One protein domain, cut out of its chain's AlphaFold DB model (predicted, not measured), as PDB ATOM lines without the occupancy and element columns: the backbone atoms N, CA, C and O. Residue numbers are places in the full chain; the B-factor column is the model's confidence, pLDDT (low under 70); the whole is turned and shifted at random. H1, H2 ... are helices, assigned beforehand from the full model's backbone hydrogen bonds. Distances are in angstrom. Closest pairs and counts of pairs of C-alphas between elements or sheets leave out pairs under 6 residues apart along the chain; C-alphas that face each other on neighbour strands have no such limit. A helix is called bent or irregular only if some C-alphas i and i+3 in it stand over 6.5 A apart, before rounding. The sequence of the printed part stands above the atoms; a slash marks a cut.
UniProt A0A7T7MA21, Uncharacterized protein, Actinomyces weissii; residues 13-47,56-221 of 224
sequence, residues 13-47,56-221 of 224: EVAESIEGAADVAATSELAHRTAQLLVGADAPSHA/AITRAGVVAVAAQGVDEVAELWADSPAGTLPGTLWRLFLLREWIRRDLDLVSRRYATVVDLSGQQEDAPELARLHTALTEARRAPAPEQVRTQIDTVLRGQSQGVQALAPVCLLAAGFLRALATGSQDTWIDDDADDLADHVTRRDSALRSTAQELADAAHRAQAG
ATOM      1  N   GLU A  13     218.447 289.396 361.023       64.38
ATOM      2  CA  GLU A  13     218.861 288.000 360.762       64.38
ATOM      3  C   GLU A  13     220.353 287.891 360.400       64.38
ATOM      4  O   GLU A  13     221.047 286.945 360.778       64.38
ATOM      5  N   VAL A  14     220.883 288.895 359.695       62.06
ATOM      6  CA  VAL A  14     222.306 288.966 359.335       62.06
ATOM      7  C   VAL A  14     223.149 289.312 360.561       62.06
ATOM      8  O   VAL A  14     224.249 288.789 360.711       62.06
ATOM      9  N   ALA A  15     222.644 290.168 361.452       52.03
ATOM     10  CA  ALA A  15     223.319 290.496 362.703       52.03
ATOM     11  C   ALA A  15     223.401 289.279 363.643       52.03
ATOM     12  O   ALA A  15     224.492 288.973 364.116       52.03
ATOM     13  N   GLU A  16     222.299 288.543 363.831       62.62
ATOM     14  CA  GLU A  16     222.253 287.314 364.642       62.62
ATOM     15  C   GLU A  16     223.157 286.211 364.064       62.62
ATOM     16  O   GLU A  16     223.886 285.550 364.804       62.62
ATOM     17  N   SER A  17     223.195 286.051 362.734       54.50
ATOM     18  CA  SER A  17     224.112 285.108 362.075       54.50
ATOM     19  C   SER A  17     225.587 285.461 362.290       54.50
ATOM     20  O   SER A  17     226.413 284.554 362.407       54.50
ATOM     21  N   ILE A  18     225.937 286.751 362.301       47.94
ATOM     22  CA  ILE A  18     227.311 287.209 362.550       47.94
ATOM     23  C   ILE A  18     227.673 287.013 364.025       47.94
ATOM     24  O   ILE A  18     228.777 286.558 364.316       47.94
ATOM     25  N   GLU A  19     226.756 287.323 364.940       57.59
ATOM     26  CA  GLU A  19     226.947 287.152 366.383       57.59
ATOM     27  C   GLU A  19     227.140 285.673 366.754       57.59
ATOM     28  O   GLU A  19     228.122 285.336 367.413       57.59
ATOM     29  N   GLY A  20     226.308 284.769 366.226       67.44
ATOM     30  CA  GLY A  20     226.478 283.325 366.423       67.44
ATOM     31  C   GLY A  20     227.779 282.775 365.823       67.44
ATOM     32  O   GLY A  20     228.444 281.940 366.430       67.44
ATOM     33  N   ALA A  21     228.201 283.273 364.655       59.88
ATOM     34  CA  ALA A  21     229.487 282.891 364.065       59.88
ATOM     35  C   ALA A  21     230.687 283.396 364.887       59.88
ATOM     36  O   ALA A  21     231.701 282.702 364.981       59.88
ATOM     37  N   ALA A  22     230.578 284.587 365.482       66.44
ATOM     38  CA  ALA A  22     231.602 285.141 366.362       66.44
ATOM     39  C   ALA A  22     231.747 284.322 367.656       66.44
ATOM     40  O   ALA A  22     232.873 284.072 368.082       66.44
ATOM     41  N   ASP A  23     230.636 283.850 368.227       79.94
ATOM     42  CA  ASP A  23     230.629 282.996 369.422       79.94
ATOM     43  C   ASP A  23     231.291 281.629 369.161       79.94
ATOM     44  O   ASP A  23     232.205 281.213 369.874       79.94
ATOM     45  N   VAL A  24     230.948 280.974 368.043       81.62
ATOM     46  CA  VAL A  24     231.585 279.707 367.629       81.62
ATOM     47  C   VAL A  24     233.089 279.875 367.395       81.62
ATOM     48  O   VAL A  24     233.885 279.016 367.784       81.62
ATOM     49  N   ALA A  25     233.499 280.981 366.767       83.81
ATOM     50  CA  ALA A  25     234.912 281.272 366.549       83.81
ATOM     51  C   ALA A  25     235.661 281.472 367.876       83.81
ATOM     52  O   ALA A  25     236.747 280.916 368.041       83.81
ATOM     53  N   ALA A  26     235.068 282.197 368.829       85.06
ATOM     54  CA  ALA A  26     235.652 282.428 370.146       85.06
ATOM     55  C   ALA A  26     235.796 281.128 370.956       85.06
ATOM     56  O   ALA A  26     236.867 280.874 371.513       85.06
ATOM     57  N   THR A  27     234.774 280.266 370.973       88.62
ATOM     58  CA  THR A  27     234.840 278.955 371.645       88.62
ATOM     59  C   THR A  27     235.892 278.048 371.002       88.62
ATOM     60  O   THR A  27     236.689 277.427 371.706       88.62
ATOM     61  N   SER A  28     235.979 278.022 369.667       90.19
ATOM     62  CA  SER A  28     237.007 277.254 368.950       90.19
ATOM     63  C   SER A  28     238.426 277.764 369.230       90.19
ATOM     64  O   SER A  28     239.345 276.966 369.449       90.19
ATOM     65  N   GLU A  29     238.625 279.085 369.270       91.44
ATOM     66  CA  GLU A  29     239.909 279.693 369.633       91.44
ATOM     67  C   GLU A  29     240.299 279.338 371.073       91.44
ATOM     68  O   GLU A  29     241.441 278.947 371.330       91.44
ATOM     69  N   LEU A  30     239.347 279.407 372.007       91.38
ATOM     70  CA  LEU A  30     239.553 279.026 373.400       91.38
ATOM     71  C   LEU A  30     239.944 277.545 373.535       91.38
ATOM     72  O   LEU A  30     240.890 277.224 374.262       91.38
ATOM     73  N   ALA A  31     239.275 276.652 372.802       93.50
ATOM     74  CA  ALA A  31     239.588 275.224 372.765       93.50
ATOM     75  C   ALA A  31     241.029 274.972 372.292       93.50
ATOM     76  O   ALA A  31     241.805 274.291 372.966       93.50
ATOM     77  N   HIS A  32     241.433 275.585 371.175       94.19
ATOM     78  CA  HIS A  32     242.797 275.455 370.655       94.19
ATOM     79  C   HIS A  32     243.830 276.055 371.613       94.19
ATOM     80  O   HIS A  32     244.856 275.433 371.889       94.19
ATOM     81  N   ARG A  33     243.555 277.238 372.169       92.81
ATOM     82  CA  ARG A  33     244.470 277.922 373.089       92.81
ATOM     83  C   ARG A  33     244.696 277.113 374.362       92.81
ATOM     84  O   ARG A  33     245.840 276.948 374.781       92.81
ATOM     85  N   THR A  34     243.638 276.579 374.973       93.19
ATOM     86  CA  THR A  34     243.759 275.733 376.174       93.19
ATOM     87  C   THR A  34     244.489 274.426 375.876       93.19
ATOM     88  O   THR A  34     245.386 274.053 376.634       93.19
ATOM     89  N   ALA A  35     244.201 273.781 374.744       94.44
ATOM     90  CA  ALA A  35     244.884 272.568 374.308       94.44
ATOM     91  C   ALA A  35     246.394 272.785 374.089       94.44
ATOM     92  O   ALA A  35     247.214 272.030 374.616       94.44
ATOM     93  N   GLN A  36     246.778 273.850 373.377       93.81
ATOM     94  CA  GLN A  36     248.180 274.209 373.123       93.81
ATOM     95  C   GLN A  36     248.940 274.496 374.422       93.81
ATOM     96  O   GLN A  36     250.040 273.977 374.634       93.81
ATOM     97  N   LEU A  37     248.331 275.277 375.322       92.38
ATOM     98  CA  LEU A  37     248.910 275.590 376.626       92.38
ATOM     99  C   LEU A  37     249.111 274.332 377.477       92.38
ATOM    100  O   LEU A  37     250.185 274.169 378.066       92.38
ATOM    101  N   LEU A  38     248.122 273.431 377.516       92.69
ATOM    102  CA  LEU A  38     248.207 272.184 378.275       92.69
ATOM    103  C   LEU A  38     249.391 271.336 377.810       92.69
ATOM    104  O   LEU A  38     250.215 270.920 378.627       92.69
ATOM    105  N   VAL A  39     249.518 271.132 376.497       92.94
ATOM    106  CA  VAL A  39     250.551 270.242 375.950       92.94
ATOM    107  C   VAL A  39     251.945 270.870 375.940       92.94
ATOM    108  O   VAL A  39     252.922 270.180 375.651       92.94
ATOM    109  N   GLY A  40     252.050 272.158 376.286       87.06
ATOM    110  CA  GLY A  40     253.300 272.911 376.269       87.06
ATOM    111  C   GLY A  40     253.768 273.266 374.860       87.06
ATOM    112  O   GLY A  40     254.970 273.349 374.632       87.06
ATOM    113  N   ALA A  41     252.840 273.431 373.914       79.19
ATOM    114  CA  ALA A  41     253.149 274.058 372.635       79.19
ATOM    115  C   ALA A  41     253.396 275.557 372.853       79.19
ATOM    116  O   ALA A  41     252.778 276.160 373.736       79.19
ATOM    117  N   ASP A  42     254.276 276.160 372.050       64.06
ATOM    118  CA  ASP A  42     254.454 277.612 372.030       64.06
ATOM    119  C   ASP A  42     253.128 278.257 371.612       64.06
ATOM    120  O   ASP A  42     252.802 278.341 370.429       64.06
ATOM    121  N   ALA A  43     252.325 278.677 372.593       55.16
ATOM    122  CA  ALA A  43     251.119 279.437 372.322       55.16
ATOM    123  C   ALA A  43     251.567 280.769 371.704       55.16
ATOM    124  O   ALA A  43     252.343 281.493 372.339       55.16
ATOM    125  N   PRO A  44     251.129 281.126 370.485       49.19
ATOM    126  CA  PRO A  44     251.453 282.431 369.945       49.19
ATOM    127  C   PRO A  44     250.851 283.477 370.887       49.19
ATOM    128  O   PRO A  44     249.632 283.523 371.058       49.19
ATOM    129  N   SER A  45     251.701 284.288 371.524       44.84
ATOM    130  CA  SER A  45     251.294 285.373 372.423       44.84
ATOM    131  C   SER A  45     250.402 286.371 371.687       44.84
ATOM    132  O   SER A  45     250.871 287.378 371.168       44.84
ATOM    133  N   HIS A  46     249.101 286.110 371.662       48.03
ATOM    134  CA  HIS A  46     248.090 287.097 371.321       48.03
ATOM    135  C   HIS A  46     247.723 287.787 372.631       48.03
ATOM    136  O   HIS A  46     246.751 287.433 373.303       48.03
ATOM    137  N   ALA A  47     248.587 288.714 373.046       44.28
ATOM    138  CA  ALA A  47     248.197 289.738 374.000       44.28
ATOM    139  C   ALA A  47     247.232 290.681 373.258       44.28
ATOM    140  O   ALA A  47     247.618 291.211 372.211       44.28
ATOM    141  N   ALA A  56     244.564 286.828 381.698       72.50
ATOM    142  CA  ALA A  56     245.178 286.173 380.556       72.50
ATOM    143  C   ALA A  56     245.242 284.667 380.834       72.50
ATOM    144  O   ALA A  56     245.775 284.240 381.860       72.50
ATOM    145  N   ILE A  57     244.711 283.843 379.927       81.31
ATOM    146  CA  ILE A  57     244.801 282.386 380.057       81.31
ATOM    147  C   ILE A  57     246.277 282.001 379.942       81.31
ATOM    148  O   ILE A  57     246.896 282.164 378.886       81.31
ATOM    149  N   THR A  58     246.841 281.509 381.046       87.19
ATOM    150  CA  THR A  58     248.243 281.087 381.139       87.19
ATOM    151  C   THR A  58     248.355 279.570 381.176       87.19
ATOM    152  O   THR A  58     247.462 278.876 381.665       87.19
ATOM    153  N   ARG A  59     249.505 279.042 380.744       87.88
ATOM    154  CA  ARG A  59     249.828 277.616 380.890       87.88
ATOM    155  C   ARG A  59     249.724 277.151 382.340       87.88
ATOM    156  O   ARG A  59     249.170 276.091 382.597       87.88
ATOM    157  N   ALA A  60     250.241 277.946 383.278       86.19
ATOM    158  CA  ALA A  60     250.174 277.625 384.699       86.19
ATOM    159  C   ALA A  60     248.723 277.503 385.186       86.19
ATOM    160  O   ALA A  60     248.415 276.562 385.908       86.19
ATOM    161  N   GLY A  61     247.833 278.399 384.740       84.44
ATOM    162  CA  GLY A  61     246.401 278.326 385.033       84.44
ATOM    163  C   GLY A  61     245.751 277.068 384.459       84.44
ATOM    164  O   GLY A  61     245.142 276.313 385.206       84.44
ATOM    165  N   VAL A  62     245.950 276.789 383.166       85.94
ATOM    166  CA  VAL A  62     245.379 275.599 382.505       85.94
ATOM    167  C   VAL A  62     245.844 274.303 383.174       85.94
ATOM    168  O   VAL A  62     245.027 273.441 383.483       85.94
ATOM    169  N   VAL A  63     247.144 274.172 383.454       86.25
ATOM    170  CA  VAL A  63     247.699 272.987 384.130       86.25
ATOM    171  C   VAL A  63     247.190 272.870 385.569       86.25
ATOM    172  O   VAL A  63     246.942 271.760 386.032       86.25
ATOM    173  N   ALA A  64     247.010 273.987 386.279       84.38
ATOM    174  CA  ALA A  64     246.461 273.977 387.632       84.38
ATOM    175  C   ALA A  64     244.996 273.514 387.656       84.38
ATOM    176  O   ALA A  64     244.657 272.679 388.492       84.38
ATOM    177  N   VAL A  65     244.160 273.995 386.728       82.69
ATOM    178  CA  VAL A  65     242.763 273.539 386.599       82.69
ATOM    179  C   VAL A  65     242.731 272.055 386.240       82.69
ATOM    180  O   VAL A  65     242.116 271.272 386.956       82.69
ATOM    181  N   ALA A  66     243.509 271.627 385.239       81.12
ATOM    182  CA  ALA A  66     243.594 270.215 384.860       81.12
ATOM    183  C   ALA A  66     244.090 269.303 386.003       81.12
ATOM    184  O   ALA A  66     243.752 268.120 386.055       81.12
ATOM    185  N   ALA A  67     244.877 269.832 386.946       77.38
ATOM    186  CA  ALA A  67     245.302 269.107 388.141       77.38
ATOM    187  C   ALA A  67     244.214 269.010 389.229       77.38
ATOM    188  O   ALA A  67     244.262 268.072 390.026       77.38
ATOM    189  N   GLN A  68     243.263 269.950 389.281       74.50
ATOM    190  CA  GLN A  68     242.104 269.913 390.187       74.50
ATOM    191  C   GLN A  68     240.971 269.038 389.631       74.50
ATOM    192  O   GLN A  68     240.342 268.303 390.390       74.50
ATOM    193  N   GLY A  69     240.785 269.055 388.313       73.12
ATOM    194  CA  GLY A  69     239.870 268.199 387.570       73.12
ATOM    195  C   GLY A  69     240.077 268.420 386.076       73.12
ATOM    196  O   GLY A  69     239.923 269.533 385.584       73.12
ATOM    197  N   VAL A  70     240.459 267.371 385.345       75.50
ATOM    198  CA  VAL A  70     240.659 267.469 383.887       75.50
ATOM    199  C   VAL A  70     239.339 267.786 383.178       75.50
ATOM    200  O   VAL A  70     239.360 268.488 382.171       75.50
ATOM    201  N   ASP A  71     238.224 267.324 383.743       77.81
ATOM    202  CA  ASP A  71     236.866 267.453 383.214       77.81
ATOM    203  C   ASP A  71     236.547 268.905 382.810       77.81
ATOM    204  O   ASP A  71     236.165 269.155 381.674       77.81
ATOM    205  N   GLU A  72     236.837 269.890 383.668       75.62
ATOM    206  CA  GLU A  72     236.502 271.304 383.414       75.62
ATOM    207  C   GLU A  72     237.216 271.905 382.192       75.62
ATOM    208  O   GLU A  72     236.653 272.741 381.488       75.62
ATOM    209  N   VAL A  73     238.460 271.494 381.929       82.44
ATOM    210  CA  VAL A  73     239.201 271.948 380.739       82.44
ATOM    211  C   VAL A  73     238.808 271.116 379.521       82.44
ATOM    212  O   VAL A  73     238.771 271.642 378.411       82.44
ATOM    213  N   ALA A  74     238.523 269.829 379.719       87.44
ATOM    214  CA  ALA A  74     238.216 268.902 378.642       87.44
ATOM    215  C   ALA A  74     236.895 269.222 377.937       87.44
ATOM    216  O   ALA A  74     236.840 269.105 376.714       87.44
ATOM    217  N   GLU A  75     235.877 269.689 378.669       89.31
ATOM    218  CA  GLU A  75     234.587 270.104 378.091       89.31
ATOM    219  C   GLU A  75     234.742 271.191 377.013       89.31
ATOM    220  O   GLU A  75     233.999 271.216 376.035       89.31
ATOM    221  N   LEU A  76     235.770 272.047 377.110       92.25
ATOM    222  CA  LEU A  76     236.062 273.060 376.085       92.25
ATOM    223  C   LEU A  76     236.418 272.447 374.722       92.25
ATOM    224  O   LEU A  76     236.414 273.146 373.712       92.25
ATOM    225  N   TRP A  77     236.781 271.167 374.677       95.56
ATOM    226  CA  TRP A  77     237.215 270.479 373.464       95.56
ATOM    227  C   TRP A  77     236.136 269.592 372.845       95.56
ATOM    228  O   TRP A  77     236.382 269.055 371.763       95.56
ATOM    229  N   ALA A  78     234.979 269.428 373.494       94.06
ATOM    230  CA  ALA A  78     233.965 268.446 373.111       94.06
ATOM    231  C   ALA A  78     233.523 268.587 371.643       94.06
ATOM    232  O   ALA A  78     233.508 267.606 370.902       94.06
ATOM    233  N   ASP A  79     233.300 269.819 371.179       93.94
ATOM    234  CA  ASP A  79     232.864 270.106 369.804       93.94
ATOM    235  C   ASP A  79     234.016 270.180 368.779       93.94
ATOM    236  O   ASP A  79     233.817 270.506 367.604       93.94
ATOM    237  N   SER A  80     235.257 269.898 369.193       96.56
ATOM    238  CA  SER A  80     236.425 270.057 368.323       96.56
ATOM    239  C   SER A  80     236.571 268.915 367.302       96.56
ATOM    240  O   SER A  80     236.501 267.732 367.660       96.56
ATOM    241  N   PRO A  81     236.880 269.215 366.021       96.56
ATOM    242  CA  PRO A  81     237.034 268.188 364.992       96.56
ATOM    243  C   PRO A  81     238.171 267.203 365.291       96.56
ATOM    244  O   PRO A  81     239.236 267.589 365.773       96.56
ATOM    245  N   ALA A  82     238.003 265.939 364.889       94.56
ATOM    246  CA  ALA A  82     238.951 264.850 365.164       94.56
ATOM    247  C   ALA A  82     240.406 265.120 364.736       94.56
ATOM    248  O   ALA A  82     241.339 264.626 365.359       94.56
ATOM    249  N   GLY A  83     240.601 265.891 363.661       94.31
ATOM    250  CA  GLY A  83     241.921 266.193 363.097       94.31
ATOM    251  C   GLY A  83     242.661 267.363 363.752       94.31
ATOM    252  O   GLY A  83     243.719 267.736 363.239       94.31
ATOM    253  N   THR A  84     242.099 267.950 364.813       97.88
ATOM    254  CA  THR A  84     242.663 269.076 365.580       97.88
ATOM    255  C   THR A  84     243.277 268.594 366.895       97.88
ATOM    256  O   THR A  84     242.974 267.494 367.375       97.88
ATOM    257  N   LEU A  85     244.136 269.411 367.501       97.44
ATOM    258  CA  LEU A  85     244.707 269.157 368.818       97.44
ATOM    259  C   LEU A  85     243.631 269.027 369.913       97.44
ATOM    260  O   LEU A  85     243.640 267.991 370.585       97.44
ATOM    261  N   PRO A  86     242.689 269.979 370.101       97.62
ATOM    262  CA  PRO A  86     241.636 269.819 371.105       97.62
ATOM    263  C   PRO A  86     240.775 268.575 370.844       97.62
ATOM    264  O   PRO A  86     240.555 267.785 371.759       97.62
ATOM    265  N   GLY A  87     240.400 268.293 369.590       98.12
ATOM    266  CA  GLY A  87     239.626 267.087 369.267       98.12
ATOM    267  C   GLY A  87     240.376 265.778 369.554       98.12
ATOM    268  O   GLY A  87     239.759 264.772 369.917       98.12
ATOM    269  N   THR A  88     241.707 265.783 369.435       98.56
ATOM    270  CA  THR A  88     242.566 264.659 369.842       98.56
ATOM    271  C   THR A  88     242.564 264.495 371.361       98.56
ATOM    272  O   THR A  88     242.387 263.381 371.855       98.56
ATOM    273  N   LEU A  89     242.725 265.592 372.107       97.88
ATOM    274  CA  LEU A  89     242.709 265.574 373.570       97.88
ATOM    275  C   LEU A  89     241.355 265.124 374.129       97.88
ATOM    276  O   LEU A  89     241.344 264.331 375.066       97.88
ATOM    277  N   TRP A  90     240.239 265.529 373.514       98.06
ATOM    278  CA  TRP A  90     238.894 265.067 373.877       98.06
ATOM    279  C   TRP A  90     238.759 263.541 373.794       98.06
ATOM    280  O   TRP A  90     238.334 262.883 374.738       98.06
ATOM    281  N   ARG A  91     239.220 262.930 372.696       98.44
ATOM    282  CA  ARG A  91     239.185 261.463 372.515       98.44
ATOM    283  C   ARG A  91     240.051 260.723 373.528       98.44
ATOM    284  O   ARG A  91     239.672 259.652 374.004       98.44
ATOM    285  N   LEU A  92     241.218 261.281 373.848       98.25
ATOM    286  CA  LEU A  92     242.081 260.740 374.894       98.25
ATOM    287  C   LEU A  92     241.412 260.862 376.270       98.25
ATOM    288  O   LEU A  92     241.429 259.896 377.030       98.25
ATOM    289  N   PHE A  93     240.786 262.003 376.563       97.62
ATOM    290  CA  PHE A  93     240.010 262.228 377.779       97.62
ATOM    291  C   PHE A  93     238.883 261.200 377.928       97.62
ATOM    292  O   PHE A  93     238.874 260.482 378.925       97.62
ATOM    293  N   LEU A  94     238.035 261.022 376.909       97.62
ATOM    294  CA  LEU A  94     236.956 260.026 376.909       97.62
ATOM    295  C   LEU A  94     237.469 258.607 377.205       97.62
ATOM    296  O   LEU A  94     236.912 257.898 378.042       97.62
ATOM    297  N   LEU A  95     238.572 258.189 376.569       97.94
ATOM    298  CA  LEU A  95     239.193 256.883 376.832       97.94
ATOM    299  C   LEU A  95     239.710 256.770 378.267       97.94
ATOM    300  O   LEU A  95     239.512 255.748 378.929       97.94
ATOM    301  N   ARG A  96     240.365 257.816 378.764       96.94
ATOM    302  CA  ARG A  96     240.885 257.861 380.129       96.94
ATOM    303  C   ARG A  96     239.766 257.849 381.168       96.94
ATOM    304  O   ARG A  96     239.918 257.163 382.179       96.94
ATOM    305  N   GLU A  97     238.664 258.559 380.943       96.12
ATOM    306  CA  GLU A  97     237.492 258.520 381.820       96.12
ATOM    307  C   GLU A  97     236.818 257.155 381.798       96.12
ATOM    308  O   GLU A  97     236.550 256.602 382.862       96.12
ATOM    309  N   TRP A  98     236.634 256.556 380.622       96.38
ATOM    310  CA  TRP A  98     236.025 255.234 380.515       96.38
ATOM    311  C   TRP A  98     236.818 254.171 381.291       96.38
ATOM    312  O   TRP A  98     236.253 253.453 382.117       96.38
ATOM    313  N   ILE A  99     238.150 254.144 381.135       96.75
ATOM    314  CA  ILE A  99     239.026 253.232 381.894       96.75
ATOM    315  C   ILE A  99     239.012 253.548 383.397       96.75
ATOM    316  O   ILE A  99     239.120 252.641 384.222       96.75
ATOM    317  N   ARG A 100     238.932 254.826 383.790       95.31
ATOM    318  CA  ARG A 100     238.872 255.202 385.211       95.31
ATOM    319  C   ARG A 100     237.566 254.739 385.855       95.31
ATOM    320  O   ARG A 100     237.613 254.271 386.991       95.31
ATOM    321  N   ARG A 101     236.437 254.922 385.169       94.25
ATOM    322  CA  ARG A 101     235.091 254.678 385.703       94.25
ATOM    323  C   ARG A 101     234.775 253.189 385.802       94.25
ATOM    324  O   ARG A 101     234.251 252.776 386.831       94.25
ATOM    325  N   ASP A 102     235.149 252.393 384.799       93.50
ATOM    326  CA  ASP A 102     234.881 250.949 384.798       93.50
ATOM    327  C   ASP A 102     236.051 250.126 384.234       93.50
ATOM    328  O   ASP A 102     236.022 249.554 383.142       93.50
ATOM    329  N   LEU A 103     237.127 250.065 385.019       94.75
ATOM    330  CA  LEU A 103     238.319 249.292 384.677       94.75
ATOM    331  C   LEU A 103     238.021 247.798 384.485       94.75
ATOM    332  O   LEU A 103     238.652 247.147 383.652       94.75
ATOM    333  N   ASP A 104     237.089 247.247 385.257       93.19
ATOM    334  CA  ASP A 104     236.770 245.822 385.251       93.19
ATOM    335  C   ASP A 104     236.029 245.434 383.961       93.19
ATOM    336  O   ASP A 104     236.423 244.482 383.279       93.19
ATOM    337  N   LEU A 105     235.043 246.231 383.532       91.75
ATOM    338  CA  LEU A 105     234.414 246.085 382.217       91.75
ATOM    339  C   LEU A 105     235.428 246.197 381.083       91.75
ATOM    340  O   LEU A 105     235.455 245.336 380.199       91.75
ATOM    341  N   VAL A 106     236.263 247.238 381.098       93.69
ATOM    342  CA  VAL A 106     237.264 247.448 380.046       93.69
ATOM    343  C   VAL A 106     238.243 246.276 379.992       93.69
ATOM    344  O   VAL A 106     238.530 245.767 378.910       93.69
ATOM    345  N   SER A 107     238.713 245.799 381.145       91.94
ATOM    346  CA  SER A 107     239.635 244.664 381.237       91.94
ATOM    347  C   SER A 107     239.009 243.379 380.705       91.94
ATOM    348  O   SER A 107     239.652 242.668 379.934       91.94
ATOM    349  N   ARG A 108     237.739 243.103 381.033       89.88
ATOM    350  CA  ARG A 108     237.005 241.959 380.470       89.88
ATOM    351  C   ARG A 108     236.862 242.047 378.956       89.88
ATOM    352  O   ARG A 108     237.063 241.046 378.280       89.88
ATOM    353  N   ARG A 109     236.527 243.226 378.421       90.06
ATOM    354  CA  ARG A 109     236.395 243.442 376.970       90.06
ATOM    355  C   ARG A 109     237.736 243.355 376.241       90.06
ATOM    356  O   ARG A 109     237.768 242.977 375.075       90.06
ATOM    357  N   TYR A 110     238.829 243.728 376.907       87.88
ATOM    358  CA  TYR A 110     240.177 243.681 376.344       87.88
ATOM    359  C   TYR A 110     240.796 242.284 376.388       87.88
ATOM    360  O   TYR A 110     241.646 241.948 375.561       87.88
ATOM    361  N   ALA A 111     240.380 241.461 377.350       82.38
ATOM    362  CA  ALA A 111     240.848 240.095 377.473       82.38
ATOM    363  C   ALA A 111     240.423 239.262 376.255       82.38
ATOM    364  O   ALA A 111     239.244 239.132 375.940       82.38
ATOM    365  N   THR A 112     241.397 238.645 375.588       72.12
ATOM    366  CA  THR A 112     241.131 237.602 374.591       72.12
ATOM    367  C   THR A 112     241.169 236.249 375.292       72.12
ATOM    368  O   THR A 112     242.208 235.860 375.828       72.12
ATOM    369  N   VAL A 113     240.043 235.534 375.309       67.31
ATOM    370  CA  VAL A 113     239.965 234.189 375.895       67.31
ATOM    371  C   VAL A 113     240.425 233.164 374.861       67.31
ATOM    372  O   VAL A 113     239.847 233.060 373.782       67.31
ATOM    373  N   VAL A 114     241.459 232.395 375.205       68.06
ATOM    374  CA  VAL A 114     241.898 231.216 374.450       68.06
ATOM    375  C   VAL A 114     241.612 229.997 375.321       68.06
ATOM    376  O   VAL A 114     242.276 229.796 376.336       68.06
ATOM    377  N   ASP A 115     240.597 229.214 374.956       70.94
ATOM    378  CA  ASP A 115     240.267 227.975 375.659       70.94
ATOM    379  C   ASP A 115     241.209 226.851 375.215       70.94
ATOM    380  O   ASP A 115     241.327 226.535 374.031       70.94
ATOM    381  N   LEU A 116     241.902 226.269 376.191       68.62
ATOM    382  CA  LEU A 116     242.829 225.151 376.011       68.62
ATOM    383  C   LEU A 116     242.389 223.921 376.813       68.62
ATOM    384  O   LEU A 116     243.127 222.937 376.889       68.62
ATOM    385  N   SER A 117     241.210 223.971 377.439       70.50
ATOM    386  CA  SER A 117     240.696 222.865 378.231       70.50
ATOM    387  C   SER A 117     240.456 221.650 377.326       70.50
ATOM    388  O   SER A 117     239.697 221.690 376.363       70.50
ATOM    389  N   GLY A 118     241.184 220.563 377.595       71.31
ATOM    390  CA  GLY A 118     241.122 219.323 376.812       71.31
ATOM    391  C   GLY A 118     242.267 219.103 375.820       71.31
ATOM    392  O   GLY A 118     242.314 218.036 375.212       71.31
ATOM    393  N   GLN A 119     243.210 220.041 375.680       74.31
ATOM    394  CA  GLN A 119     244.431 219.790 374.910       74.31
ATOM    395  C   GLN A 119     245.416 218.934 375.712       74.31
ATOM    396  O   GLN A 119     245.636 219.162 376.901       74.31
ATOM    397  N   GLN A 120     246.016 217.938 375.060       74.44
ATOM    398  CA  GLN A 120     247.118 217.159 375.634       74.44
ATOM    399  C   GLN A 120     248.382 218.025 375.709       74.44
ATOM    400  O   GLN A 120     248.588 218.862 374.835       74.44
ATOM    401  N   GLU A 121     249.239 217.811 376.713       72.31
ATOM    402  CA  GLU A 121     250.453 218.622 376.941       72.31
ATOM    403  C   GLU A 121     251.378 218.697 375.706       72.31
ATOM    404  O   GLU A 121     251.998 219.732 375.472       72.31
ATOM    405  N   ASP A 122     251.386 217.658 374.863       77.69
ATOM    406  CA  ASP A 122     252.191 217.571 373.633       77.69
ATOM    407  C   ASP A 122     251.452 218.030 372.356       77.69
ATOM    408  O   ASP A 122     251.920 217.792 371.237       77.69
ATOM    409  N   ALA A 123     250.276 218.658 372.475       80.62
ATOM    410  CA  ALA A 123     249.505 219.087 371.311       80.62
ATOM    411  C   ALA A 123     250.285 220.134 370.480       80.62
ATOM    412  O   ALA A 123     250.757 221.140 371.025       80.62
ATOM    413  N   PRO A 124     250.396 219.973 369.146       81.12
ATOM    414  CA  PRO A 124     251.138 220.906 368.297       81.12
ATOM    415  C   PRO A 124     250.543 222.326 368.303       81.12
ATOM    416  O   PRO A 124     251.248 223.296 368.021       81.12
ATOM    417  N   GLU A 125     249.264 222.475 368.651       82.06
ATOM    418  CA  GLU A 125     248.583 223.751 368.884       82.06
ATOM    419  C   GLU A 125     249.168 224.509 370.083       82.06
ATOM    420  O   GLU A 125     249.387 225.717 369.977       82.06
ATOM    421  N   LEU A 126     249.477 223.819 371.190       81.75
ATOM    422  CA  LEU A 126     250.111 224.425 372.367       81.75
ATOM    423  C   LEU A 126     251.531 224.888 372.042       81.75
ATOM    424  O   LEU A 126     251.915 225.991 372.425       81.75
ATOM    425  N   ALA A 127     252.282 224.094 371.275       83.38
ATOM    426  CA  ALA A 127     253.609 224.484 370.805       83.38
ATOM    427  C   ALA A 127     253.551 225.731 369.902       83.38
ATOM    428  O   ALA A 127     254.305 226.680 370.119       83.38
ATOM    429  N   ARG A 128     252.615 225.784 368.937       81.69
ATOM    430  CA  ARG A 128     252.390 226.973 368.088       81.69
ATOM    431  C   ARG A 128     251.997 228.202 368.912       81.69
ATOM    432  O   ARG A 128     252.527 229.281 368.659       81.69
ATOM    433  N   LEU A 129     251.110 228.046 369.896       83.12
ATOM    434  CA  LEU A 129     250.735 229.123 370.813       83.12
ATOM    435  C   LEU A 129     251.941 229.612 371.624       83.12
ATOM    436  O   LEU A 129     252.132 230.815 371.749       83.12
ATOM    437  N   HIS A 130     252.772 228.710 372.147       83.31
ATOM    438  CA  HIS A 130     253.950 229.079 372.934       83.31
ATOM    439  C   HIS A 130     254.977 229.857 372.101       83.31
ATOM    440  O   HIS A 130     255.498 230.879 372.554       83.31
ATOM    441  N   THR A 131     255.221 229.427 370.857       83.94
ATOM    442  CA  THR A 131     256.042 230.178 369.896       83.94
ATOM    443  C   THR A 131     255.443 231.559 369.638       83.94
ATOM    444  O   THR A 131     256.139 232.562 369.782       83.94
ATOM    445  N   ALA A 132     254.135 231.633 369.364       81.69
ATOM    446  CA  ALA A 132     253.448 232.904 369.153       81.69
ATOM    447  C   ALA A 132     253.545 233.832 370.377       81.69
ATOM    448  O   ALA A 132     253.804 235.016 370.212       81.69
ATOM    449  N   LEU A 133     253.404 233.314 371.602       82.38
ATOM    450  CA  LEU A 133     253.546 234.089 372.841       82.38
ATOM    451  C   LEU A 133     254.980 234.582 373.079       82.38
ATOM    452  O   LEU A 133     255.163 235.642 373.673       82.38
ATOM    453  N   THR A 134     255.982 233.832 372.617       83.81
ATOM    454  CA  THR A 134     257.401 234.208 372.727       83.81
ATOM    455  C   THR A 134     257.755 235.345 371.768       83.81
ATOM    456  O   THR A 134     258.526 236.237 372.115       83.81
ATOM    457  N   GLU A 135     257.181 235.328 370.565       81.38
ATOM    458  CA  GLU A 135     257.414 236.340 369.527       81.38
ATOM    459  C   GLU A 135     256.488 237.560 369.667       81.38
ATOM    460  O   GLU A 135     256.801 238.653 369.183       81.38
ATOM    461  N   ALA A 136     255.340 237.395 370.331       79.31
ATOM    462  CA  ALA A 136     254.349 238.444 370.484       79.31
ATOM    463  C   ALA A 136     254.833 239.577 371.396       79.31
ATOM    464  O   ALA A 136     255.428 239.390 372.459       79.31
ATOM    465  N   ARG A 137     254.468 240.804 371.019       75.25
ATOM    466  CA  ARG A 137     254.577 241.957 371.911       75.25
ATOM    467  C   ARG A 137     253.456 241.889 372.940       75.25
ATOM    468  O   ARG A 137     252.287 241.817 372.565       75.25
ATOM    469  N   ARG A 138     253.797 241.991 374.228       73.19
ATOM    470  CA  ARG A 138     252.797 242.103 375.296       73.19
ATOM    471  C   ARG A 138     251.887 243.307 375.033       73.19
ATOM    472  O   ARG A 138     252.370 244.428 374.875       73.19
ATOM    473  N   ALA A 139     250.583 243.055 375.008       80.81
ATOM    474  CA  ALA A 139     249.571 244.097 374.943       80.81
ATOM    475  C   ALA A 139     249.617 244.966 376.219       80.81
ATOM    476  O   ALA A 139     249.811 244.421 377.310       80.81
ATOM    477  N   PRO A 140     249.478 246.298 376.111       85.06
ATOM    478  CA  PRO A 140     249.443 247.167 377.281       85.06
ATOM    479  C   PRO A 140     248.205 246.866 378.131       85.06
ATOM    480  O   PRO A 140     247.113 246.696 377.596       85.06
ATOM    481  N   ALA A 141     248.356 246.845 379.453       90.00
ATOM    482  CA  ALA A 141     247.201 246.776 380.345       90.00
ATOM    483  C   ALA A 141     246.370 248.077 380.241       90.00
ATOM    484  O   ALA A 141     246.962 249.145 380.030       90.00
ATOM    485  N   PRO A 142     245.034 248.041 380.413       95.12
ATOM    486  CA  PRO A 142     244.196 249.245 380.367       95.12
ATOM    487  C   PRO A 142     244.703 250.384 381.272       95.12
ATOM    488  O   PRO A 142     244.732 251.548 380.878       95.12
ATOM    489  N   GLU A 143     245.212 250.067 382.461       95.94
ATOM    490  CA  GLU A 143     245.768 251.034 383.411       95.94
ATOM    491  C   GLU A 143     247.054 251.686 382.899       95.94
ATOM    492  O   GLU A 143     247.319 252.855 383.195       95.94
ATOM    493  N   GLN A 144     247.855 250.957 382.114       94.94
ATOM    494  CA  GLN A 144     249.041 251.516 381.467       94.94
ATOM    495  C   GLN A 144     248.627 252.544 380.414       94.94
ATOM    496  O   GLN A 144     249.204 253.629 380.381       94.94
ATOM    497  N   VAL A 145     247.594 252.247 379.616       97.31
ATOM    498  CA  VAL A 145     247.015 253.200 378.653       97.31
ATOM    499  C   VAL A 145     246.521 254.451 379.380       97.31
ATOM    500  O   VAL A 145     246.949 255.557 379.046       97.31
ATOM    501  N   ARG A 146     245.718 254.286 380.440       97.12
ATOM    502  CA  ARG A 146     245.234 255.398 381.276       97.12
ATOM    503  C   ARG A 146     246.375 256.254 381.819       97.12
ATOM    504  O   ARG A 146     246.305 257.472 381.751       97.12
ATOM    505  N   THR A 147     247.434 255.631 382.335       96.56
ATOM    506  CA  THR A 147     248.579 256.341 382.933       96.56
ATOM    507  C   THR A 147     249.326 257.203 381.909       96.56
ATOM    508  O   THR A 147     249.733 258.326 382.216       96.56
ATOM    509  N   GLN A 148     249.488 256.706 380.679       97.25
ATOM    510  CA  GLN A 148     250.107 257.481 379.599       97.25
ATOM    511  C   GLN A 148     249.234 258.672 379.194       97.25
ATOM    512  O   GLN A 148     249.744 259.776 379.018       97.25
ATOM    513  N   ILE A 149     247.914 258.482 379.125       97.56
ATOM    514  CA  ILE A 149     246.979 259.573 378.839       97.56
ATOM    515  C   ILE A 149     246.961 260.607 379.976       97.56
ATOM    516  O   ILE A 149     247.047 261.803 379.715       97.56
ATOM    517  N   ASP A 150     246.940 260.168 381.236       95.25
ATOM    518  CA  ASP A 150     247.013 261.040 382.416       95.25
ATOM    519  C   ASP A 150     248.257 261.938 382.396       95.25
ATOM    520  O   ASP A 150     248.207 263.084 382.838       95.25
ATOM    521  N   THR A 151     249.383 261.440 381.883       94.62
ATOM    522  CA  THR A 151     250.615 262.232 381.751       94.62
ATOM    523  C   THR A 151     250.399 263.424 380.816       94.62
ATOM    524  O   THR A 151     250.807 264.545 381.128       94.62
ATOM    525  N   VAL A 152     249.704 263.207 379.696       95.00
ATOM    526  CA  VAL A 152     249.343 264.272 378.749       95.00
ATOM    527  C   VAL A 152     248.340 265.235 379.381       95.00
ATOM    528  O   VAL A 152     248.582 266.439 379.398       95.00
ATOM    529  N   LEU A 153     247.255 264.714 379.959       94.44
ATOM    530  CA  LEU A 153     246.160 265.529 380.495       94.44
ATOM    531  C   LEU A 153     246.545 266.324 381.752       94.44
ATOM    532  O   LEU A 153     245.919 267.331 382.050       94.44
ATOM    533  N   ARG A 154     247.618 265.940 382.455       91.81
ATOM    534  CA  ARG A 154     248.228 266.738 383.537       91.81
ATOM    535  C   ARG A 154     249.230 267.786 383.035       91.81
ATOM    536  O   ARG A 154     249.950 268.375 383.840       91.81
ATOM    537  N   GLY A 155     249.339 267.980 381.722       91.12
ATOM    538  CA  GLY A 155     250.258 268.934 381.100       91.12
ATOM    539  C   GLY A 155     251.739 268.593 381.285       91.12
ATOM    540  O   GLY A 155     252.589 269.488 381.320       91.12
ATOM    541  N   GLN A 156     252.064 267.305 381.440       91.50
ATOM    542  CA  GLN A 156     253.445 266.827 381.596       91.50
ATOM    543  C   GLN A 156     254.086 266.448 380.250       91.50
ATOM    544  O   GLN A 156     255.261 266.079 380.205       91.50
ATOM    545  N   SER A 157     253.344 266.565 379.144       88.25
ATOM    546  CA  SER A 157     253.886 266.420 377.793       88.25
ATOM    547  C   SER A 157     254.820 267.578 377.433       88.25
ATOM    548  O   SER A 157     254.653 268.706 377.892       88.25
ATOM    549  N   GLN A 158     255.801 267.288 376.582       88.69
ATOM    550  CA  GLN A 158     256.776 268.257 376.084       88.69
ATOM    551  C   GLN A 158     256.453 268.589 374.619       88.69
ATOM    552  O   GLN A 158     257.121 268.109 373.704       88.69
ATOM    553  N   GLY A 159     255.382 269.352 374.401       91.94
ATOM    554  CA  GLY A 159     254.921 269.766 373.076       91.94
ATOM    555  C   GLY A 159     254.020 268.752 372.365       91.94
ATOM    556  O   GLY A 159     253.777 267.638 372.834       91.94
ATOM    557  N   VAL A 160     253.524 269.153 371.190       94.38
ATOM    558  CA  VAL A 160     252.544 268.388 370.398       94.38
ATOM    559  C   VAL A 160     253.100 267.038 369.930       94.38
ATOM    560  O   VAL A 160     252.396 266.031 369.927       94.38
ATOM    561  N   GLN A 161     254.385 266.972 369.581       95.19
ATOM    562  CA  GLN A 161     255.035 265.748 369.101       95.19
ATOM    563  C   GLN A 161     255.001 264.625 370.150       95.19
ATOM    564  O   GLN A 161     254.951 263.446 369.792       95.19
ATOM    565  N   ALA A 162     254.982 264.975 371.443       94.50
ATOM    566  CA  ALA A 162     254.920 264.013 372.539       94.50
ATOM    567  C   ALA A 162     253.581 263.253 372.607       94.50
ATOM    568  O   ALA A 162     253.520 262.198 373.238       94.50
ATOM    569  N   LEU A 163     252.526 263.728 371.927       97.06
ATOM    570  CA  LEU A 163     251.257 263.003 371.836       97.06
ATOM    571  C   LEU A 163     251.338 261.767 370.943       97.06
ATOM    572  O   LEU A 163     250.608 260.809 371.179       97.06
ATOM    573  N   ALA A 164     252.223 261.742 369.944       97.94
ATOM    574  CA  ALA A 164     252.275 260.658 368.965       97.94
ATOM    575  C   ALA A 164     252.353 259.239 369.573       97.94
ATOM    576  O   ALA A 164     251.520 258.403 369.213       97.94
ATOM    577  N   PRO A 165     253.283 258.921 370.501       97.38
ATOM    578  CA  PRO A 165     253.325 257.593 371.118       97.38
ATOM    579  C   PRO A 165     252.072 257.269 371.946       97.38
ATOM    580  O   PRO A 165     251.629 256.122 371.942       97.38
ATOM    581  N   VAL A 166     251.473 258.261 372.615       98.00
ATOM    582  CA  VAL A 166     250.256 258.080 373.426       98.00
ATOM    583  C   VAL A 166     249.045 257.812 372.533       98.00
ATOM    584  O   VAL A 166     248.287 256.876 372.783       98.00
ATOM    585  N   CYS A 167     248.906 258.560 371.439       98.44
ATOM    586  CA  CYS A 167     247.859 258.356 370.447       98.44
ATOM    587  C   CYS A 167     247.979 256.989 369.759       98.44
ATOM    588  O   CYS A 167     246.978 256.294 369.613       98.44
ATOM    589  N   LEU A 168     249.193 256.547 369.398       98.19
ATOM    590  CA  LEU A 168     249.409 255.209 368.829       98.19
ATOM    591  C   LEU A 168     249.070 254.091 369.821       98.19
ATOM    592  O   LEU A 168     248.483 253.080 369.426       98.19
ATOM    593  N   LEU A 169     249.416 254.274 371.098       97.44
ATOM    594  CA  LEU A 169     249.069 253.344 372.169       97.44
ATOM    595  C   LEU A 169     247.546 253.219 372.315       97.44
ATOM    596  O   LEU A 169     247.016 252.108 372.270       97.44
ATOM    597  N   ALA A 170     246.847 254.350 372.428       98.06
ATOM    598  CA  ALA A 170     245.392 254.408 372.534       98.06
ATOM    599  C   ALA A 170     244.694 253.833 371.286       98.06
ATOM    600  O   ALA A 170     243.780 253.020 371.406       98.06
ATOM    601  N   ALA A 171     245.173 254.163 370.084       97.94
ATOM    602  CA  ALA A 171     244.661 253.610 368.832       97.94
ATOM    603  C   ALA A 171     244.849 252.087 368.742       97.94
ATOM    604  O   ALA A 171     243.965 251.360 368.288       97.94
ATOM    605  N   GLY A 172     246.007 251.572 369.162       95.56
ATOM    606  CA  GLY A 172     246.249 250.131 369.252       95.56
ATOM    607  C   GLY A 172     245.286 249.448 370.224       95.56
ATOM    608  O   GLY A 172     244.688 248.430 369.881       95.56
ATOM    609  N   PHE A 173     245.096 250.047 371.399       95.69
ATOM    610  CA  PHE A 173     244.187 249.561 372.429       95.69
ATOM    611  C   PHE A 173     242.729 249.493 371.946       95.69
ATOM    612  O   PHE A 173     242.111 248.431 372.007       95.69
ATOM    613  N   LEU A 174     242.211 250.584 371.377       96.12
ATOM    614  CA  LEU A 174     240.846 250.661 370.849       96.12
ATOM    615  C   LEU A 174     240.608 249.687 369.682       96.12
ATOM    616  O   LEU A 174     239.567 249.036 369.634       96.12
ATOM    617  N   ARG A 175     241.581 249.512 368.772       94.81
ATOM    618  CA  ARG A 175     241.491 248.497 367.699       94.81
ATOM    619  C   ARG A 175     241.406 247.079 368.247       94.81
ATOM    620  O   ARG A 175     240.626 246.275 367.740       94.81
ATOM    621  N   ALA A 176     242.214 246.766 369.255       91.25
ATOM    622  CA  ALA A 176     242.187 245.457 369.890       91.25
ATOM    623  C   ALA A 176     240.850 245.211 370.609       91.25
ATOM    624  O   ALA A 176     240.273 244.144 370.421       91.25
ATOM    625  N   LEU A 177     240.291 246.207 371.308       92.06
ATOM    626  CA  LEU A 177     238.935 246.125 371.873       92.06
ATOM    627  C   LEU A 177     237.861 245.890 370.808       92.06
ATOM    628  O   LEU A 177     237.015 245.014 370.978       92.06
ATOM    629  N   ALA A 178     237.902 246.647 369.709       92.12
ATOM    630  CA  ALA A 178     236.952 246.506 368.608       92.12
ATOM    631  C   ALA A 178     237.043 245.132 367.921       92.12
ATOM    632  O   ALA A 178     236.059 244.649 367.374       92.12
ATOM    633  N   THR A 179     238.225 244.503 367.941       89.12
ATOM    634  CA  THR A 179     238.458 243.177 367.345       89.12
ATOM    635  C   THR A 179     238.066 242.040 368.287       89.12
ATOM    636  O   THR A 179     237.496 241.050 367.842       89.12
ATOM    637  N   GLY A 180     238.401 242.156 369.576       84.31
ATOM    638  CA  GLY A 180     238.167 241.117 370.584       84.31
ATOM    639  C   GLY A 180     236.785 241.164 371.239       84.31
ATOM    640  O   GLY A 180     236.398 240.208 371.904       84.31
ATOM    641  N   SER A 181     236.040 242.257 371.062       86.00
ATOM    642  CA  SER A 181     234.702 242.439 371.627       86.00
ATOM    643  C   SER A 181     233.732 243.006 370.579       86.00
ATOM    644  O   SER A 181     233.734 242.579 369.428       86.00
ATOM    645  N   GLN A 182     232.884 243.950 370.975       86.25
ATOM    646  CA  GLN A 182     232.033 244.732 370.085       86.25
ATOM    647  C   GLN A 182     232.656 246.101 369.807       86.25
ATOM    648  O   GLN A 182     233.369 246.644 370.652       86.25
ATOM    649  N   ASP A 183     232.353 246.667 368.639       88.88
ATOM    650  CA  ASP A 183     232.885 247.960 368.181       88.88
ATOM    651  C   ASP A 183     232.183 249.172 368.842       88.88
ATOM    652  O   ASP A 183     232.652 250.308 368.759       88.88
ATOM    653  N   THR A 184     231.063 248.930 369.533       91.69
ATOM    654  CA  THR A 184     230.318 249.928 370.316       91.69
ATOM    655  C   THR A 184     231.112 250.358 371.543       91.69
ATOM    656  O   THR A 184     231.639 249.512 372.268       91.69
ATOM    657  N   TRP A 185     231.185 251.660 371.816       93.94
ATOM    658  CA  TRP A 185     231.878 252.165 372.999       93.94
ATOM    659  C   TRP A 185     230.921 252.309 374.185       93.94
ATOM    660  O   TRP A 185     231.079 251.554 375.147       93.94
ATOM    661  N   ILE A 186     229.945 253.214 374.083       91.88
ATOM    662  CA  ILE A 186     228.887 253.471 375.071       91.88
ATOM    663  C   ILE A 186     227.537 253.259 374.378       91.88
ATOM    664  O   ILE A 186     227.325 253.788 373.287       91.88
ATOM    665  N   ASP A 187     226.664 252.449 374.976       85.25
ATOM    666  CA  ASP A 187     225.346 252.076 374.443       85.25
ATOM    667  C   ASP A 187     224.161 252.604 375.272       85.25
ATOM    668  O   ASP A 187     223.024 252.536 374.804       85.25
ATOM    669  N   ASP A 188     224.417 253.157 376.461       88.12
ATOM    670  CA  ASP A 188     223.420 253.816 377.306       88.12
ATOM    671  C   ASP A 188     223.469 255.342 377.127       88.12
ATOM    672  O   ASP A 188     224.478 255.989 377.410       88.12
ATOM    673  N   ASP A 189     222.355 255.924 376.682       84.31
ATOM    674  CA  ASP A 189     222.196 257.372 376.509       84.31
ATOM    675  C   ASP A 189     222.203 258.142 377.839       84.31
ATOM    676  O   ASP A 189     222.375 259.361 377.835       84.31
ATOM    677  N   ALA A 190     221.990 257.456 378.965       88.06
ATOM    678  CA  ALA A 190     222.059 258.044 380.297       88.06
ATOM    679  C   ALA A 190     223.474 258.008 380.907       88.06
ATOM    680  O   ALA A 190     223.652 258.504 382.021       88.06
ATOM    681  N   ASP A 191     224.466 257.423 380.223       90.12
ATOM    682  CA  ASP A 191     225.852 257.417 380.693       90.12
ATOM    683  C   ASP A 191     226.451 258.830 380.620       90.12
ATOM    684  O   ASP A 191     226.317 259.528 379.617       90.12
ATOM    685  N   ASP A 192     227.170 259.249 381.660       86.19
ATOM    686  CA  ASP A 192     227.833 260.559 381.698       86.19
ATOM    687  C   ASP A 192     228.891 260.742 380.585       86.19
ATOM    688  O   ASP A 192     229.292 261.866 380.302       86.19
ATOM    689  N   LEU A 193     229.388 259.656 379.979       89.19
ATOM    690  CA  LEU A 193     230.306 259.678 378.832       89.19
ATOM    691  C   LEU A 193     229.591 259.529 377.482       89.19
ATOM    692  O   LEU A 193     230.254 259.317 376.458       89.19
ATOM    693  N   ALA A 194     228.260 259.603 377.459       91.00
ATOM    694  CA  ALA A 194     227.478 259.621 376.234       91.00
ATOM    695  C   ALA A 194     227.766 260.906 375.439       91.00
ATOM    696  O   ALA A 194     227.226 261.976 375.698       91.00
ATOM    697  N   ASP A 195     228.597 260.770 374.411       92.88
ATOM    698  CA  ASP A 195     229.015 261.832 373.502       92.88
ATOM    699  C   ASP A 195     228.840 261.359 372.052       92.88
ATOM    700  O   ASP A 195     228.760 260.160 371.761       92.88
ATOM    701  N   HIS A 196     228.800 262.289 371.101       92.50
ATOM    702  CA  HIS A 196     228.744 261.956 369.679       92.50
ATOM    703  C   HIS A 196     229.918 261.058 369.227       92.50
ATOM    704  O   HIS A 196     229.754 260.244 368.314       92.50
ATOM    705  N   VAL A 197     231.092 261.147 369.874       94.88
ATOM    706  CA  VAL A 197     232.246 260.270 369.606       94.88
ATOM    707  C   VAL A 197     232.029 258.843 370.117       94.88
ATOM    708  O   VAL A 197     232.463 257.898 369.448       94.88
ATOM    709  N   THR A 198     231.388 258.673 371.278       94.88
ATOM    710  CA  THR A 198     231.245 257.375 371.968       94.88
ATOM    711  C   THR A 198     229.986 256.610 371.560       94.88
ATOM    712  O   THR A 198     230.002 255.379 371.573       94.88
ATOM    713  N   ARG A 199     228.929 257.314 371.134       93.12
ATOM    714  CA  ARG A 199     227.642 256.713 370.735       93.12
ATOM    715  C   ARG A 199     227.523 256.347 369.257       93.12
ATOM    716  O   ARG A 199     226.567 255.684 368.863       93.12
ATOM    717  N   ARG A 200     228.446 256.799 368.409       93.56
ATOM    718  CA  ARG A 200     228.400 256.491 366.971       93.56
ATOM    719  C   ARG A 200     228.614 255.002 366.692       93.56
ATOM    720  O   ARG A 200     229.306 254.298 367.428       93.56
ATOM    721  N   ASP A 201     228.121 254.555 365.543       88.94
ATOM    722  CA  ASP A 201     228.423 253.219 365.039       88.94
ATOM    723  C   ASP A 201     229.935 253.025 364.877       88.94
ATOM    724  O   ASP A 201     230.648 253.891 364.362       88.94
ATOM    725  N   SER A 202     230.441 251.862 365.297       92.50
ATOM    726  CA  SER A 202     231.880 251.550 365.262       92.50
ATOM    727  C   SER A 202     232.747 252.613 365.958       92.50
ATOM    728  O   SER A 202     233.822 252.978 365.462       92.50
ATOM    729  N   ALA A 203     232.261 253.162 367.080       96.00
ATOM    730  CA  ALA A 203     232.924 254.223 367.835       96.00
ATOM    731  C   ALA A 203     234.376 253.885 368.190       96.00
ATOM    732  O   ALA A 203     235.251 254.746 368.046       96.00
ATOM    733  N   LEU A 204     234.660 252.646 368.611       96.56
ATOM    734  CA  LEU A 204     236.013 252.244 368.997       96.56
ATOM    735  C   LEU A 204     236.966 252.261 367.797       96.56
ATOM    736  O   LEU A 204     238.014 252.907 367.853       96.56
ATOM    737  N   ARG A 205     236.601 251.607 366.687       97.06
ATOM    738  CA  ARG A 205     237.424 251.563 365.470       97.06
ATOM    739  C   ARG A 205     237.610 252.938 364.844       97.06
ATOM    740  O   ARG A 205     238.728 253.276 364.453       97.06
ATOM    741  N   SER A 206     236.546 253.734 364.777       97.69
ATOM    742  CA  SER A 206     236.598 255.089 364.223       97.69
ATOM    743  C   SER A 206     237.519 255.985 365.050       97.69
ATOM    744  O   SER A 206     238.399 256.644 364.500       97.69
ATOM    745  N   THR A 207     237.408 255.934 366.381       98.31
ATOM    746  CA  THR A 207     238.276 256.723 367.270       98.31
ATOM    747  C   THR A 207     239.723 256.255 367.190       98.31
ATOM    748  O   THR A 207     240.647 257.066 367.208       98.31
ATOM    749  N   ALA A 208     239.948 254.950 367.042       98.31
ATOM    750  CA  ALA A 208     241.290 254.428 366.863       98.31
ATOM    751  C   ALA A 208     241.961 254.941 365.580       98.31
ATOM    752  O   ALA A 208     243.154 255.247 365.599       98.31
ATOM    753  N   GLN A 209     241.212 255.041 364.478       98.50
ATOM    754  CA  GLN A 209     241.719 255.602 363.228       98.50
ATOM    755  C   GLN A 209     242.049 257.090 363.387       98.50
ATOM    756  O   GLN A 209     243.148 257.512 363.038       98.50
ATOM    757  N   GLU A 210     241.149 257.858 363.998       98.62
ATOM    758  CA  GLU A 210     241.349 259.288 364.258       98.62
ATOM    759  C   GLU A 210     242.591 259.551 365.123       98.62
ATOM    760  O   GLU A 210     243.389 260.430 364.806       98.62
ATOM    761  N   LEU A 211     242.815 258.753 366.173       98.75
ATOM    762  CA  LEU A 211     244.013 258.860 367.012       98.75
ATOM    763  C   LEU A 211     245.288 258.433 366.271       98.75
ATOM    764  O   LEU A 211     246.345 259.033 366.475       98.75
ATOM    765  N   ALA A 212     245.222 257.431 365.391       98.62
ATOM    766  CA  ALA A 212     246.362 257.067 364.549       98.62
ATOM    767  C   ALA A 212     246.730 258.202 363.574       98.62
ATOM    768  O   ALA A 212     247.906 258.546 363.444       98.62
ATOM    769  N   ASP A 213     245.733 258.840 362.958       98.62
ATOM    770  CA  ASP A 213     245.936 259.987 362.071       98.62
ATOM    771  C   ASP A 213     246.463 261.208 362.840       98.62
ATOM    772  O   ASP A 213     247.382 261.890 362.373       98.62
ATOM    773  N   ALA A 214     245.952 261.457 364.050       98.44
ATOM    774  CA  ALA A 214     246.468 262.490 364.945       98.44
ATOM    775  C   ALA A 214     247.934 262.238 365.323       98.44
ATOM    776  O   ALA A 214     248.729 263.176 365.345       98.44
ATOM    777  N   ALA A 215     248.332 260.981 365.552       98.44
ATOM    778  CA  ALA A 215     249.726 260.640 365.820       98.44
ATOM    779  C   ALA A 215     250.643 260.983 364.635       98.44
ATOM    780  O   ALA A 215     251.719 261.549 364.837       98.44
ATOM    781  N   HIS A 216     250.212 260.689 363.405       98.25
ATOM    782  CA  HIS A 216     250.967 261.042 362.198       98.25
ATOM    783  C   HIS A 216     251.104 262.564 362.045       98.25
ATOM    784  O   HIS A 216     252.194 263.064 361.764       98.25
ATOM    785  N   ARG A 217     250.024 263.318 362.288       98.12
ATOM    786  CA  ARG A 217     250.043 264.791 362.265       98.12
ATOM    787  C   ARG A 217     250.933 265.374 363.360       98.12
ATOM    788  O   ARG A 217     251.693 266.300 363.095       98.12
ATOM    789  N   ALA A 218     250.894 264.811 364.566       96.75
ATOM    790  CA  ALA A 218     251.748 265.223 365.675       96.75
ATOM    791  C   ALA A 218     253.234 265.035 365.337       96.75
ATOM    792  O   ALA A 218     254.023 265.950 365.544       96.75
ATOM    793  N   GLN A 219     253.613 263.895 364.746       96.44
ATOM    794  CA  GLN A 219     254.988 263.650 364.282       96.44
ATOM    795  C   GLN A 219     255.416 264.622 363.179       96.44
ATOM    796  O   GLN A 219     256.555 265.083 363.176       96.44
ATOM    797  N   ALA A 220     254.502 264.949 362.263       95.75
ATOM    798  CA  ALA A 220     254.746 265.902 361.187       95.75
ATOM    799  C   ALA A 220     254.721 267.375 361.643       95.75
ATOM    800  O   ALA A 220     255.040 268.254 360.846       95.75
ATOM    801  N   GLY A 221     254.330 267.663 362.893       92.38
ATOM    802  CA  GLY A 221     254.151 269.029 363.393       92.38
ATOM    803  C   GLY A 221     252.950 269.763 362.786       92.38
ATOM    804  O   GLY A 221     252.936 270.988 362.764       92.38
TER     805      GLY A 221
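This is residues 13 to 47 and 56 to 221 of the 224 residues of an uncharacterized protein of Actinomyces weissii (UniProt A0A7T7MA21). A body of mostly crossed helices, with H4, H7, H8 and H10 as its core, has an arm at each end. Residues 13 to 23 of H1 stick out at one end; at the other, residues 117 to 124 and 130 to 138 stick out, around H6. H2 and H3 pack on the later part of H1, and H5 packs on H7 and H8. The printed part has 201 residues, with ten named helices, H1 to H10 in order, and no named strand: the class is all helix. It is only just loose, close to compact, with a radius of gyration of the C-alphas of 20.1 A, and the arms lengthen its spans to 77 by 37 by 31 A.

H1, residues 13 to 39, touches H2, residues 59 to 68, with residues 34 to 38 alone, about perpendicular at 83 degrees; the closest C-alphas, of Leu 37 and Arg 59, are 4.8 A apart. H3, residues 70 to 77, and H4, residues 85 to 101, form a helical hairpin, closest at the C-alphas of Trp 77 and Pro 86, 5.1 A. H4 is the hub, touching five helices, among them H7, residues 142 to 153, at a steep tilt of 41 degrees, opposite ways, with the C-alphas of Arg 96 and Arg 146 closest at 5.1 A. H5, residues 103 to 110, touches H8, residues 160 to 180, with the C-alphas of Tyr 110 and Leu 177 closest at 5.2 A. H6, residues 124 to 135, touches no helix. H8 touches H10, residues 203 to 220, at a shallow tilt of 24 degrees, opposite ways, with the C-alphas of Ala 171 and Ala 208 closest at 4.0 A. H9, residues 196 to 199, and H10 only just touch, only at the corner by their link, with 3 pairs of C-alphas within 8 A; the closest, of Val 197 and Ala 203, are 6.3 A apart. Every O i to N i+4 pair is within hydrogen-bond range in H1, H2, H4, H5, H6, H7 and H10, against 2 of 4 in H3 and 14 of 17 in H8; H9 is too short for such a pair.

H1 begins at C-alpha 13, (218.861, 288.000, 360.762), and is 39.4 A long. H4 measures 24.2 A, H6 16.7 A, H7 16.4 A and H8 30.8 A. H8 has a kink of 28 degrees near residue 167 and is only just irregular, with C-alphas 162 and 165 6.8 A apart. H10, 25.6 A long, ends at C-alpha 220, (254.746, 265.902, 361.187).

The two C-alphas farthest apart, of Ala 15 and Asp 122, are 79.2 A apart. Residues 48 to 55 are not printed, and C-alphas 47 and 56 are 8.1 A apart across this cut. The links H5 to H6 and H8 to H9 are long. The mean pLDDT of the printed part is 87.1; residues 13 to 22, 42 to 47, 113 to 114 and 116 are under 70.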